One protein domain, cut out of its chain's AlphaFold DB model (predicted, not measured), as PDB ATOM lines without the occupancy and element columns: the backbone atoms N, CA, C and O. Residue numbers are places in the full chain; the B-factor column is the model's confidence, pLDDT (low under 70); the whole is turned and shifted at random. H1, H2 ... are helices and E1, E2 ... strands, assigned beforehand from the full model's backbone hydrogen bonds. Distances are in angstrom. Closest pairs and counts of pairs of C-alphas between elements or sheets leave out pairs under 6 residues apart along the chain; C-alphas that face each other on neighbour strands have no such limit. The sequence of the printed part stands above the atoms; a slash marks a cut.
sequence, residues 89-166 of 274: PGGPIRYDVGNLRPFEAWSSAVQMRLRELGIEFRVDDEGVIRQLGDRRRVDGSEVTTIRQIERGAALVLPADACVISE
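AT A GLANCE: This is residues 89 to 166 of the 274 residues of an uncharacterized protein of Ilumatobacter sp (UniProt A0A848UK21). A narrow wall of two parallel strands, short E1 beside the much longer E2, has H1 over one face, while the short pairing of residues 121 to 122 lines the side of E1 that faces away from E2. H2 lies out beyond that pairing, and at the far end of E2 the chain turns into H3 and folds back into E3, which comes near E2; the three helices stand separately and no two of them touch. The printed part has 78 residues, with three named helices and three named strands in the order E1, H1, H2, E2, H3, E3; the sheet has the order E1, E2 and is parallel. The class is mixed, helices and strands, with 39 residues in named elements. The whole is compact, with a radius of gyration of the C-alphas of 12.7 A and spans of 34 by 30 by 22 A.

HOW THE PARTS SIT: Begin at the sheet, where E1, residues 93 to 96, and E2, residues 144 to 150, are parallel neighbours with 33 degrees between their directions. Look at C-alphas 94 and 145, which face each other at 4.5 A; beside them N 94 and O 144 are 2.8 A apart and N 146 and O 94 are 2.8 A apart, both within hydrogen-bond range. Residues 93 to 94 of E1 also make a short parallel pairing with residues 121 to 122. Next find H1, residues 107 to 116, which is near E1, with 6 pairs of C-alphas within 10 A. The closest C-alphas of H1 and E2 are those of Ser 107 and Gln 148, 7.4 A apart. Farther along the chain is H2, residues 126 to 132, which is apart from E1 and from H1. E1, H1, H2 and E2 form a strand-helix-strand unit, two parallel neighbour strands with helices between them along the chain, and its crossover is left-handed. Past Glu 150 you come at once to H3, residues 151 to 156, which is apart from E1, H1 and H2. The last strand, E3, residues 162 to 166, pairs with no named strand, but it is near E2, with 7 pairs of C-alphas within 10 A. E3 is apart from E1, H1, H2 and H3. In H1 every O i to N i+4 pair is within hydrogen-bond range; in H2 it is 2 of 3, and in H3 0 of 2, beside 3 of 3 O i to N i+3 pairs within range.

IN THESE COORDINATES: Find C-alpha 93 at (-13.194, 40.723, -8.657), where E1 begins; its four residues end at Asp 96. E2 is the longest strand: start at C-alpha 144 at (-9.898, 39.627, -4.765) and go 19.4 A to C-alpha 150. H1, the longest helix, covers 14.2 A from Ser 107 to Glu 116. H2 goes from Glu 126 to Leu 132 over 9.9 A, and H3 from Arg 151 to Val 156 over 9.7 A. E3 covers 11.1 A from Cys 162 to C-alpha 166 at (-3.279, 56.083, -6.652).

THE WHOLE: Look to Gly 133 and Ala 159 for the two C-alphas farthest apart, 35.7 A. The printed part has no cut. The link from H2 to E2, with 11 residues, is long; the links from E2 to H3 and from H3 to E3 are tight. The mean pLDDT of the printed part is 93.2, and no printed residue is under 70; the mean for H3 is 86.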
ATOM      1  N   PRO A  89      -5.981  40.888 -12.297       94.06
ATOM      2  CA  PRO A  89      -6.337  40.050 -11.157       94.06
ATOM      3  C   PRO A  89      -6.378  38.550 -11.494       94.06
ATOM      4  O   PRO A  89      -6.504  37.732 -10.585       94.06
ATOM      5  N   GLY A  90      -6.333  38.156 -12.774       93.38
ATOM      6  CA  GLY A  90      -6.420  36.754 -13.198       93.38
ATOM      7  C   GLY A  90      -7.805  36.107 -13.031       93.38
ATOM      8  O   GLY A  90      -7.947  34.894 -13.200       93.38
ATOM      9  N   GLY A  91      -8.842  36.887 -12.707       94.62
ATOM     10  CA  GLY A  91     -10.207  36.403 -12.495       94.62
ATOM     11  C   GLY A  91     -11.204  37.518 -12.158       94.62
ATOM     12  O   GLY A  91     -10.833  38.695 -12.153       94.62
ATOM     13  N   PRO A  92     -12.481  37.177 -11.897       96.81
ATOM     14  CA  PRO A  92     -13.473  38.162 -11.494       96.81
ATOM     15  C   PRO A  92     -13.121  38.749 -10.127       96.81
ATOM     16  O   PRO A  92     -12.601  38.056  -9.258       96.81
ATOM     17  N   ILE A  93     -13.438  40.018  -9.916       97.56
ATOM     18  CA  ILE A  93     -13.194  40.723  -8.657       97.56
ATOM     19  C   ILE A  93     -14.510  41.100  -7.987       97.56
ATOM     20  O   ILE A  93     -15.521  41.358  -8.647       97.56
ATOM     21  N   ARG A  94     -14.479  41.225  -6.666       97.69
ATOM     22  CA  ARG A  94     -15.499  41.950  -5.919       97.69
ATOM     23  C   ARG A  94     -15.117  43.427  -5.900       97.69
ATOM     24  O   ARG A  94     -14.009  43.772  -5.524       97.69
ATOM     25  N   TYR A  95     -16.025  44.304  -6.288       97.44
ATOM     26  CA  TYR A  95     -15.893  45.744  -6.130       97.44
ATOM     27  C   TYR A  95     -16.731  46.156  -4.921       97.44
ATOM     28  O   TYR A  95     -17.960  46.049  -4.943       97.44
ATOM     29  N   ASP A  96     -16.067  46.547  -3.838       96.38
ATOM     30  CA  ASP A  96     -16.734  46.956  -2.610       96.38
ATOM     31  C   ASP A  96     -17.322  48.359  -2.773       96.38
ATOM     32  O   ASP A  96     -16.612  49.329  -3.035       96.38
ATOM     33  N   VAL A  97     -18.641  48.447  -2.624       94.56
ATOM     34  CA  VAL A  97     -19.388  49.705  -2.696       94.56
ATOM     35  C   VAL A  97     -19.777  50.230  -1.313       94.56
ATOM     36  O   VAL A  97     -20.349  51.314  -1.207       94.56
ATOM     37  N   GLY A  98     -19.489  49.477  -0.243       91.75
ATOM     38  CA  GLY A  98     -19.942  49.777   1.114       91.75
ATOM     39  C   GLY A  98     -19.316  51.034   1.716       91.75
ATOM     40  O   GLY A  98     -19.876  51.616   2.645       91.75
ATOM     41  N   ASN A  99     -18.178  51.475   1.183       85.38
ATOM     42  CA  ASN A  99     -17.461  52.668   1.622       85.38
ATOM     43  C   ASN A  99     -17.590  53.860   0.654       85.38
ATOM     44  O   ASN A  99     -16.990  54.907   0.906       85.38
ATOM     45  N   LEU A 100     -18.374  53.727  -0.421       89.81
ATOM     46  CA  LEU A 100     -18.587  54.806  -1.382       89.81
ATOM     47  C   LEU A 100     -19.476  55.896  -0.794       89.81
ATOM     48  O   LEU A 100     -20.505  55.636  -0.160       89.81
ATOM     49  N   ARG A 101     -19.110  57.151  -1.052       87.44
ATOM     50  CA  ARG A 101     -19.945  58.283  -0.654       87.44
ATOM     51  C   ARG A 101     -21.093  58.467  -1.649       87.44
ATOM     52  O   ARG A 101     -20.908  58.295  -2.852       87.44
ATOM     53  N   PRO A 102     -22.281  58.890  -1.191       82.56
ATOM     54  CA  PRO A 102     -23.331  59.314  -2.105       82.56
ATOM     55  C   PRO A 102     -22.835  60.436  -3.025       82.56
ATOM     56  O   PRO A 102     -22.284  61.425  -2.542       82.56
ATOM     57  N   PHE A 103     -23.091  60.297  -4.328       81.75
ATOM     58  CA  PHE A 103     -22.715  61.279  -5.354       81.75
ATOM     59  C   PHE A 103     -21.204  61.544  -5.460       81.75
ATOM     60  O   PHE A 103     -20.799  62.660  -5.776       81.75
ATOM     61  N   GLU A 104     -20.370  60.543  -5.179       88.06
ATOM     62  CA  GLU A 104     -18.947  60.603  -5.516       88.06
ATOM     63  C   GLU A 104     -18.707  60.530  -7.037       88.06
ATOM     64  O   GLU A 104     -19.594  60.147  -7.805       88.06
ATOM     65  N   ALA A 105     -17.524  60.971  -7.471       87.00
ATOM     66  CA  ALA A 105     -17.215  61.222  -8.879       87.00
ATOM     67  C   ALA A 105     -16.509  60.053  -9.594       87.00
ATOM     68  O   ALA A 105     -16.285  60.121 -10.803       87.00
ATOM     69  N   TRP A 106     -16.140  58.991  -8.878       91.69
ATOM     70  CA  TRP A 106     -15.104  58.051  -9.298       91.69
ATOM     71  C   TRP A 106     -15.635  56.660  -9.628       91.69
ATOM     72  O   TRP A 106     -15.262  56.099 -10.658       91.69
ATOM     73  N   SER A 107     -16.517  56.089  -8.803       93.75
ATOM     74  CA  SER A 107     -16.798  54.645  -8.832       93.75
ATOM     75  C   SER A 107     -17.360  54.180 -10.167       93.75
ATOM     76  O   SER A 107     -16.982  53.127 -10.676       93.75
ATOM     77  N   SER A 108     -18.218  54.990 -10.790       92.62
ATOM     78  CA  SER A 108     -18.769  54.695 -12.114       92.62
ATOM     79  C   SER A 108     -17.692  54.704 -13.201       92.62
ATOM     80  O   SER A 108     -17.734  53.876 -14.111       92.62
ATOM     81  N   ALA A 109     -16.718  55.614 -13.105       94.69
ATOM     82  CA  ALA A 109     -15.603  55.694 -14.040       94.69
ATOM     83  C   ALA A 109     -14.641  54.513 -13.843       94.69
ATOM     84  O   ALA A 109     -14.301  53.842 -14.814       94.69
ATOM     85  N   VAL A 110     -14.296  54.181 -12.595       96.31
ATOM     86  CA  VAL A 110     -13.466  53.012 -12.253       96.31
ATOM     87  C   VAL A 110     -14.124  51.712 -12.724       96.31
ATOM     88  O   VAL A 110     -13.493  50.906 -13.401       96.31
ATOM     89  N   GLN A 111     -15.418  51.522 -12.456       96.00
ATOM     90  CA  GLN A 111     -16.180  50.366 -12.941       96.00
ATOM     91  C   GLN A 111     -16.212  50.284 -14.471       96.00
ATOM     92  O   GLN A 111     -16.165  49.186 -15.035       96.00
ATOM     93  N   MET A 112     -16.297  51.423 -15.165       96.12
ATOM     94  CA  MET A 112     -16.200  51.450 -16.622       96.12
ATOM     95  C   MET A 112     -14.801  51.038 -17.085       96.12
ATOM     96  O   MET A 112     -14.701  50.163 -17.943       96.12
ATOM     97  N   ARG A 113     -13.738  51.583 -16.476       96.75
ATOM     98  CA  ARG A 113     -12.355  51.247 -16.837       96.75
ATOM     99  C   ARG A 113     -12.057  49.766 -16.635       96.75
ATOM    100  O   ARG A 113     -11.543  49.126 -17.543       96.75
ATOM    101  N   LEU A 114     -12.481  49.188 -15.510       96.56
ATOM    102  CA  LEU A 114     -12.366  47.747 -15.260       96.56
ATOM    103  C   LEU A 114     -13.011  46.926 -16.389       96.56
ATOM    104  O   LEU A 114     -12.432  45.955 -16.866       96.56
ATOM    105  N   ARG A 115     -14.183  47.344 -16.887       95.44
ATOM    106  CA  ARG A 115     -14.834  46.670 -18.024       95.44
ATOM    107  C   ARG A 115     -14.076  46.834 -19.335       95.44
ATOM    108  O   ARG A 115     -14.084  45.897 -20.129       95.44
ATOM    109  N   GLU A 116     -13.487  47.998 -19.585       97.12
ATOM    110  CA  GLU A 116     -12.661  48.244 -20.773       97.12
ATOM    111  C   GLU A 116     -11.407  47.368 -20.779       97.12
ATOM    112  O   GLU A 116     -11.051  46.833 -21.826       97.12
ATOM    113  N   LEU A 117     -10.815  47.143 -19.603       97.00
ATOM    114  CA  LEU A 117      -9.694  46.222 -19.393       97.00
ATOM    115  C   LEU A 117     -10.106  44.740 -19.442       97.00
ATOM    116  O   LEU A 117      -9.267  43.852 -19.341       97.00
ATOM    117  N   GLY A 118     -11.399  44.442 -19.608       96.75
ATOM    118  CA  GLY A 118     -11.909  43.070 -19.614       96.75
ATOM    119  C   GLY A 118     -11.982  42.423 -18.229       96.75
ATOM    120  O   GLY A 118     -12.250  41.227 -18.136       96.75
ATOM    121  N   ILE A 119     -11.808  43.200 -17.158       97.12
ATOM    122  CA  ILE A 119     -11.902  42.735 -15.776       97.12
ATOM    123  C   ILE A 119     -13.379  42.641 -15.386       97.12
ATOM    124  O   ILE A 119     -14.137  43.621 -15.356       97.12
ATOM    125  N   GLU A 120     -13.824  41.426 -15.078       96.75
ATOM    126  CA  GLU A 120     -15.173  41.202 -14.577       96.75
ATOM    127  C   GLU A 120     -15.262  41.634 -13.112       96.75
ATOM    128  O   GLU A 120     -14.762  40.951 -12.228       96.75
ATOM    129  N   PHE A 121     -15.932  42.752 -12.834       97.19
ATOM    130  CA  PHE A 121     -16.267  43.131 -11.462       97.19
ATOM    131  C   PHE A 121     -17.686  42.707 -11.066       97.19
ATOM    132  O   PHE A 121     -18.598  42.673 -11.905       97.19
ATOM    133  N   ARG A 122     -17.876  42.437  -9.776       98.00
ATOM    134  CA  ARG A 122     -19.145  42.065  -9.141       98.00
ATOM    135  C   ARG A 122     -19.340  42.819  -7.835       98.00
ATOM    136  O   ARG A 122     -18.385  43.311  -7.258       98.00
ATOM    137  N   VAL A 123     -20.576  42.920  -7.377       97.69
ATOM    138  CA  VAL A 123     -20.994  43.701  -6.210       97.69
ATOM    139  C   VAL A 123     -21.951  42.878  -5.349       97.69
ATOM    140  O   VAL A 123     -22.598  41.945  -5.837       97.69
ATOM    141  N   ASP A 124     -22.050  43.209  -4.067       97.00
ATOM    142  CA  ASP A 124     -22.950  42.554  -3.111       97.00
ATOM    143  C   ASP A 124     -24.092  43.459  -2.616       97.00
ATOM    144  O   ASP A 124     -25.064  42.956  -2.053       97.00
ATOM    145  N   ASP A 125     -24.032  44.767  -2.881       96.44
ATOM    146  CA  ASP A 125     -25.123  45.692  -2.564       96.44
ATOM    147  C   ASP A 125     -26.339  45.497  -3.485       96.44
ATOM    148  O   ASP A 125     -26.268  45.645  -4.706       96.44
ATOM    149  N   GLU A 126     -27.501  45.232  -2.888       95.88
ATOM    150  CA  GLU A 126     -28.755  45.001  -3.614       95.88
ATOM    151  C   GLU A 126     -29.223  46.204  -4.445       95.88
ATOM    152  O   GLU A 126     -29.875  46.036  -5.481       95.88
ATOM    153  N   GLY A 127     -28.932  47.428  -4.002       93.62
ATOM    154  CA  GLY A 127     -29.262  48.643  -4.737       93.62
ATOM    155  C   GLY A 127     -28.480  48.729  -6.043       93.62
ATOM    156  O   GLY A 127     -29.072  48.966  -7.099       93.62
ATOM    157  N   VAL A 128     -27.176  48.465  -5.980       93.56
ATOM    158  CA  VAL A 128     -26.285  48.442  -7.144       93.56
ATOM    159  C   VAL A 128     -26.587  47.240  -8.046       93.56
ATOM    160  O   VAL A 128     -26.669  47.398  -9.265       93.56
ATOM    161  N   ILE A 129     -26.869  46.059  -7.483       96.88
ATOM    162  CA  ILE A 129     -27.251  44.865  -8.262       96.88
ATOM    163  C   ILE A 129     -28.499  45.130  -9.111       96.88
ATOM    164  O   ILE A 129     -28.538  44.750 -10.279       96.88
ATOM    165  N   ARG A 130     -29.507  45.839  -8.590       95.94
ATOM    166  CA  ARG A 130     -30.704  46.199  -9.376       95.94
ATOM    167  C   ARG A 130     -30.400  47.105 -10.569       95.94
ATOM    168  O   ARG A 130     -31.152  47.081 -11.539       95.94
ATOM    169  N   GLN A 131     -29.333  47.901 -10.498       93.69
ATOM    170  CA  GLN A 131     -28.918  48.796 -11.580       93.69
ATOM    171  C   GLN A 131     -28.050  48.075 -12.615       93.69
ATOM    172  O   GLN A 131     -28.220  48.284 -13.814       93.69
ATOM    173  N   LEU A 132     -27.136  47.213 -12.161       94.38
ATOM    174  CA  LEU A 132     -26.163  46.528 -13.017       94.38
ATOM    175  C   LEU A 132     -26.647  45.163 -13.543       94.38
ATOM    176  O   LEU A 132     -26.134  44.665 -14.548       94.38
ATOM    177  N   GLY A 133     -27.646  44.573 -12.886       96.00
ATOM    178  CA  GLY A 133     -28.233  43.266 -13.175       96.00
ATOM    179  C   GLY A 133     -27.614  42.112 -12.377       96.00
ATOM    180  O   GLY A 133     -26.446  42.143 -11.997       96.00
ATOM    181  N   ASP A 134     -28.387  41.034 -12.197       96.81
ATOM    182  CA  ASP A 134     -28.020  39.880 -11.351       96.81
ATOM    183  C   ASP A 134     -26.726  39.163 -11.758       96.81
ATOM    184  O   ASP A 134     -26.095  38.520 -10.927       96.81
ATOM    185  N   ARG A 135     -26.280  39.293 -13.015       95.25
ATOM    186  CA  ARG A 135     -24.989  38.733 -13.460       95.25
ATOM    187  C   ARG A 135     -23.784  39.360 -12.757       95.25
ATOM    188  O   ARG A 135     -22.698  38.808 -12.840       95.25
ATOM    189  N   ARG A 136     -23.961  40.524 -12.130       96.12
ATOM    190  CA  ARG A 136     -22.919  41.238 -11.386       96.12
ATOM    191  C   ARG A 136     -22.960  40.937  -9.893       96.12
ATOM    192  O   ARG A 136     -22.230  41.571  -9.147       96.12
ATOM    193  N   ARG A 137     -23.804  40.011  -9.443       98.19
ATOM    194  CA  ARG A 137     -23.861  39.596  -8.043       98.19
ATOM    195  C   ARG A 137     -22.628  38.763  -7.693       98.19
ATOM    196  O   ARG A 137     -22.265  37.870  -8.453       98.19
ATOM    197  N   VAL A 138     -22.039  39.040  -6.532       97.88
ATOM    198  CA  VAL A 138     -20.989  38.199  -5.937       97.88
ATOM    199  C   VAL A 138     -21.503  36.767  -5.751       97.88
ATOM    200  O   VAL A 138     -22.574  36.566  -5.174       97.88
ATOM    201  N   ASP A 139     -20.744  35.779  -6.223       96.81
ATOM    202  CA  ASP A 139     -21.089  34.351  -6.102       96.81
ATOM    203  C   ASP A 139     -20.032  33.512  -5.363       96.81
ATOM    204  O   ASP A 139     -20.241  32.318  -5.135       96.81
ATOM    205  N   GLY A 140     -18.930  34.140  -4.941       96.44
ATOM    206  CA  GLY A 140     -17.830  33.510  -4.218       96.44
ATOM    207  C   GLY A 140     -16.688  33.017  -5.108       96.44
ATOM    208  O   GLY A 140     -15.736  32.447  -4.580       96.44
ATOM    209  N   SER A 141     -16.760  33.204  -6.430       96.50
ATOM    210  CA  SER A 141     -15.648  32.914  -7.351       96.50
ATOM    211  C   SER A 141     -14.678  34.082  -7.550       96.50
ATOM    212  O   SER A 141     -13.720  33.953  -8.311       96.50
ATOM    213  N   GLU A 142     -14.905  35.212  -6.880       97.12
ATOM    214  CA  GLU A 142     -14.059  36.395  -6.977       97.12
ATOM    215  C   GLU A 142     -12.675  36.148  -6.359       97.12
ATOM    216  O   GLU A 142     -12.553  35.599  -5.263       97.12
ATOM    217  N   VAL A 143     -11.621  36.565  -7.060       96.44
ATOM    218  CA  VAL A 143     -10.222  36.300  -6.674       96.44
ATOM    219  C   VAL A 143      -9.657  37.339  -5.707       96.44
ATOM    220  O   VAL A 143      -8.705  37.057  -4.985       96.44
ATOM    221  N   THR A 144     -10.245  38.535  -5.682       96.44
ATOM    222  CA  THR A 144      -9.898  39.627  -4.765       96.44
ATOM    223  C   THR A 144     -11.087  40.572  -4.581       96.44
ATOM    224  O   THR A 144     -12.052  40.532  -5.351       96.44
ATOM    225  N   THR A 145     -11.001  41.435  -3.571       96.50
ATOM    226  CA  THR A 145     -11.889  42.582  -3.382       96.50
ATOM    227  C   THR A 145     -11.120  43.872  -3.629       96.50
ATOM    228  O   THR A 145     -10.117  44.110  -2.965       96.50
ATOM    229  N   ILE A 146     -11.604  44.718  -4.538       96.12
ATOM    230  CA  ILE A 146     -11.136  46.094  -4.705       96.12
ATOM    231  C   ILE A 146     -11.994  47.021  -3.852       96.12
ATOM    232  O   ILE A 146     -13.224  46.971  -3.917       96.12
ATOM    233  N   ARG A 147     -11.337  47.901  -3.097       95.69
ATOM    234  CA  ARG A 147     -11.946  48.994  -2.337       95.69
ATOM    235  C   ARG A 147     -11.464  50.329  -2.883       95.69
ATOM    236  O   ARG A 147     -10.271  50.526  -3.103       95.69
ATOM    237  N   GLN A 148     -12.403  51.253  -3.045       95.06
ATOM    238  CA  GLN A 148     -12.117  52.635  -3.405       95.06
ATOM    239  C   GLN A 148     -11.966  53.474  -2.138       95.06
ATOM    240  O   GLN A 148     -12.924  53.620  -1.385       95.06
ATOM    241  N   ILE A 149     -10.785  54.024  -1.880       93.38
ATOM    242  CA  ILE A 149     -10.515  54.886  -0.729       93.38
ATOM    243  C   ILE A 149     -10.394  56.331  -1.215       93.38
ATOM    244  O   ILE A 149      -9.624  56.633  -2.120       93.38
ATOM    245  N   GLU A 150     -11.162  57.229  -0.604       90.81
ATOM    246  CA  GLU A 150     -11.254  58.636  -1.002       90.81
ATOM    247  C   GLU A 150     -10.862  59.567   0.151       90.81
ATOM    248  O   GLU A 150     -10.970  59.208   1.330       90.81
ATOM    249  N   ARG A 151     -10.538  60.821  -0.182       88.12
ATOM    250  CA  ARG A 151     -10.380  61.918   0.791       88.12
ATOM    251  C   ARG A 151      -9.318  61.634   1.853       88.12
ATOM    252  O   ARG A 151      -8.324  60.968   1.584       88.12
ATOM    253  N   GLY A 152      -9.508  62.142   3.072       83.44
ATOM    254  CA  GLY A 152      -8.547  61.992   4.159       83.44
ATOM    255  C   GLY A 152      -8.220  60.533   4.483       83.44
ATOM    256  O   GLY A 152      -7.106  60.256   4.918       83.44
ATOM    257  N   ALA A 153      -9.135  59.592   4.211       85.31
ATOM    258  CA  ALA A 153      -8.887  58.163   4.395       85.31
ATOM    259  C   ALA A 153      -7.833  57.615   3.417       85.31
ATOM    260  O   ALA A 153      -7.078  56.716   3.781       85.31
ATOM    261  N   ALA A 154      -7.736  58.180   2.211       89.06
ATOM    262  CA  ALA A 154      -6.724  57.799   1.227       89.06
ATOM    263  C   ALA A 154      -5.308  58.219   1.660       89.06
ATOM    264  O   ALA A 154      -4.330  57.610   1.249       89.06
ATOM    265  N   LEU A 155      -5.192  59.200   2.562       85.25
ATOM    266  CA  LEU A 155      -3.912  59.690   3.086       85.25
ATOM    267  C   LEU A 155      -3.364  58.867   4.267       85.25
ATOM    268  O   LEU A 155      -2.314  59.200   4.819       85.25
ATOM    269  N   VAL A 156      -4.099  57.847   4.727       83.12
ATOM    270  CA  VAL A 156      -3.763  57.041   5.920       83.12
ATOM    271  C   VAL A 156      -3.928  55.549   5.677       83.12
ATOM    272  O   VAL A 156      -4.401  54.808   6.541       83.12
ATOM    273  N   LEU A 157      -3.538  55.098   4.492       82.88
ATOM    274  CA  LEU A 157      -3.591  53.681   4.174       82.88
ATOM    275  C   LEU A 157      -2.701  52.869   5.130       82.88
ATOM    276  O   LEU A 157      -1.614  53.324   5.506       82.88
ATOM    277  N   PRO A 158      -3.147  51.670   5.543       78.44
ATOM    278  CA  PRO A 158      -2.290  50.719   6.235       78.44
ATOM    279  C   PRO A 158      -1.002  50.461   5.444       78.44
ATOM    280  O   PRO A 158      -1.028  50.400   4.218       78.44
ATOM    281  N   ALA A 159       0.123  50.278   6.138       77.12
ATOM    282  CA  ALA A 159       1.416  50.039   5.487       77.12
ATOM    283  C   ALA A 159       1.463  48.722   4.687       77.12
ATOM    284  O   ALA A 159       2.329  48.547   3.838       77.12
ATOM    285  N   ASP A 160       0.553  47.795   4.983       82.81
ATOM    286  CA  ASP A 160       0.345  46.521   4.301       82.81
ATOM    287  C   ASP A 160      -0.824  46.558   3.302       82.81
ATOM    288  O   ASP A 160      -1.209  45.519   2.764       82.81
ATOM    289  N   ALA A 161      -1.406  47.736   3.044       87.50
ATOM    290  CA  ALA A 161      -2.426  47.882   2.021       87.50
ATOM    291  C   ALA A 161      -1.822  47.589   0.645       87.50
ATOM    292  O   ALA A 161      -0.858  48.219   0.217       87.50
ATOM    293  N   CYS A 162      -2.430  46.647  -0.063       93.62
ATOM    294  CA  CYS A 162      -2.103  46.365  -1.448       93.62
ATOM    295  C   CYS A 162      -2.692  47.471  -2.332       93.62
ATOM    296  O   CYS A 162      -3.876  47.451  -2.671       93.62
ATOM    297  N   VAL A 163      -1.875  48.474  -2.653       94.69
ATOM    298  CA  VAL A 163      -2.256  49.580  -3.537       94.69
ATOM    299  C   VAL A 163      -2.113  49.124  -4.985       94.69
ATOM    300  O   VAL A 163      -1.044  48.689  -5.409       94.69
ATOM    301  N   ILE A 164      -3.205  49.217  -5.745       95.25
ATOM    302  CA  ILE A 164      -3.203  48.897  -7.181       95.25
ATOM    303  C   ILE A 164      -3.089  50.161  -8.037       95.25
ATOM    304  O   ILE A 164      -2.498  50.124  -9.111       95.25
ATOM    305  N   SER A 165      -3.617  51.287  -7.551       95.38
ATOM    306  CA  SER A 165      -3.509  52.583  -8.222       95.38
ATOM    307  C   SER A 165      -3.801  53.729  -7.257       95.38
ATOM    308  O   SER A 165      -4.746  53.639  -6.471       95.38
ATOM    309  N   GLU A 166      -3.073  54.828  -7.381       95.12
ATOM    310  CA  GLU A 166      -3.279  56.083  -6.652       95.12
ATOM    311  C   GLU A 166      -3.269  57.257  -7.632       95.12
ATOM    312  O   GLU A 166      -2.498  57.257  -8.587       95.12
TER     313      GLU A 166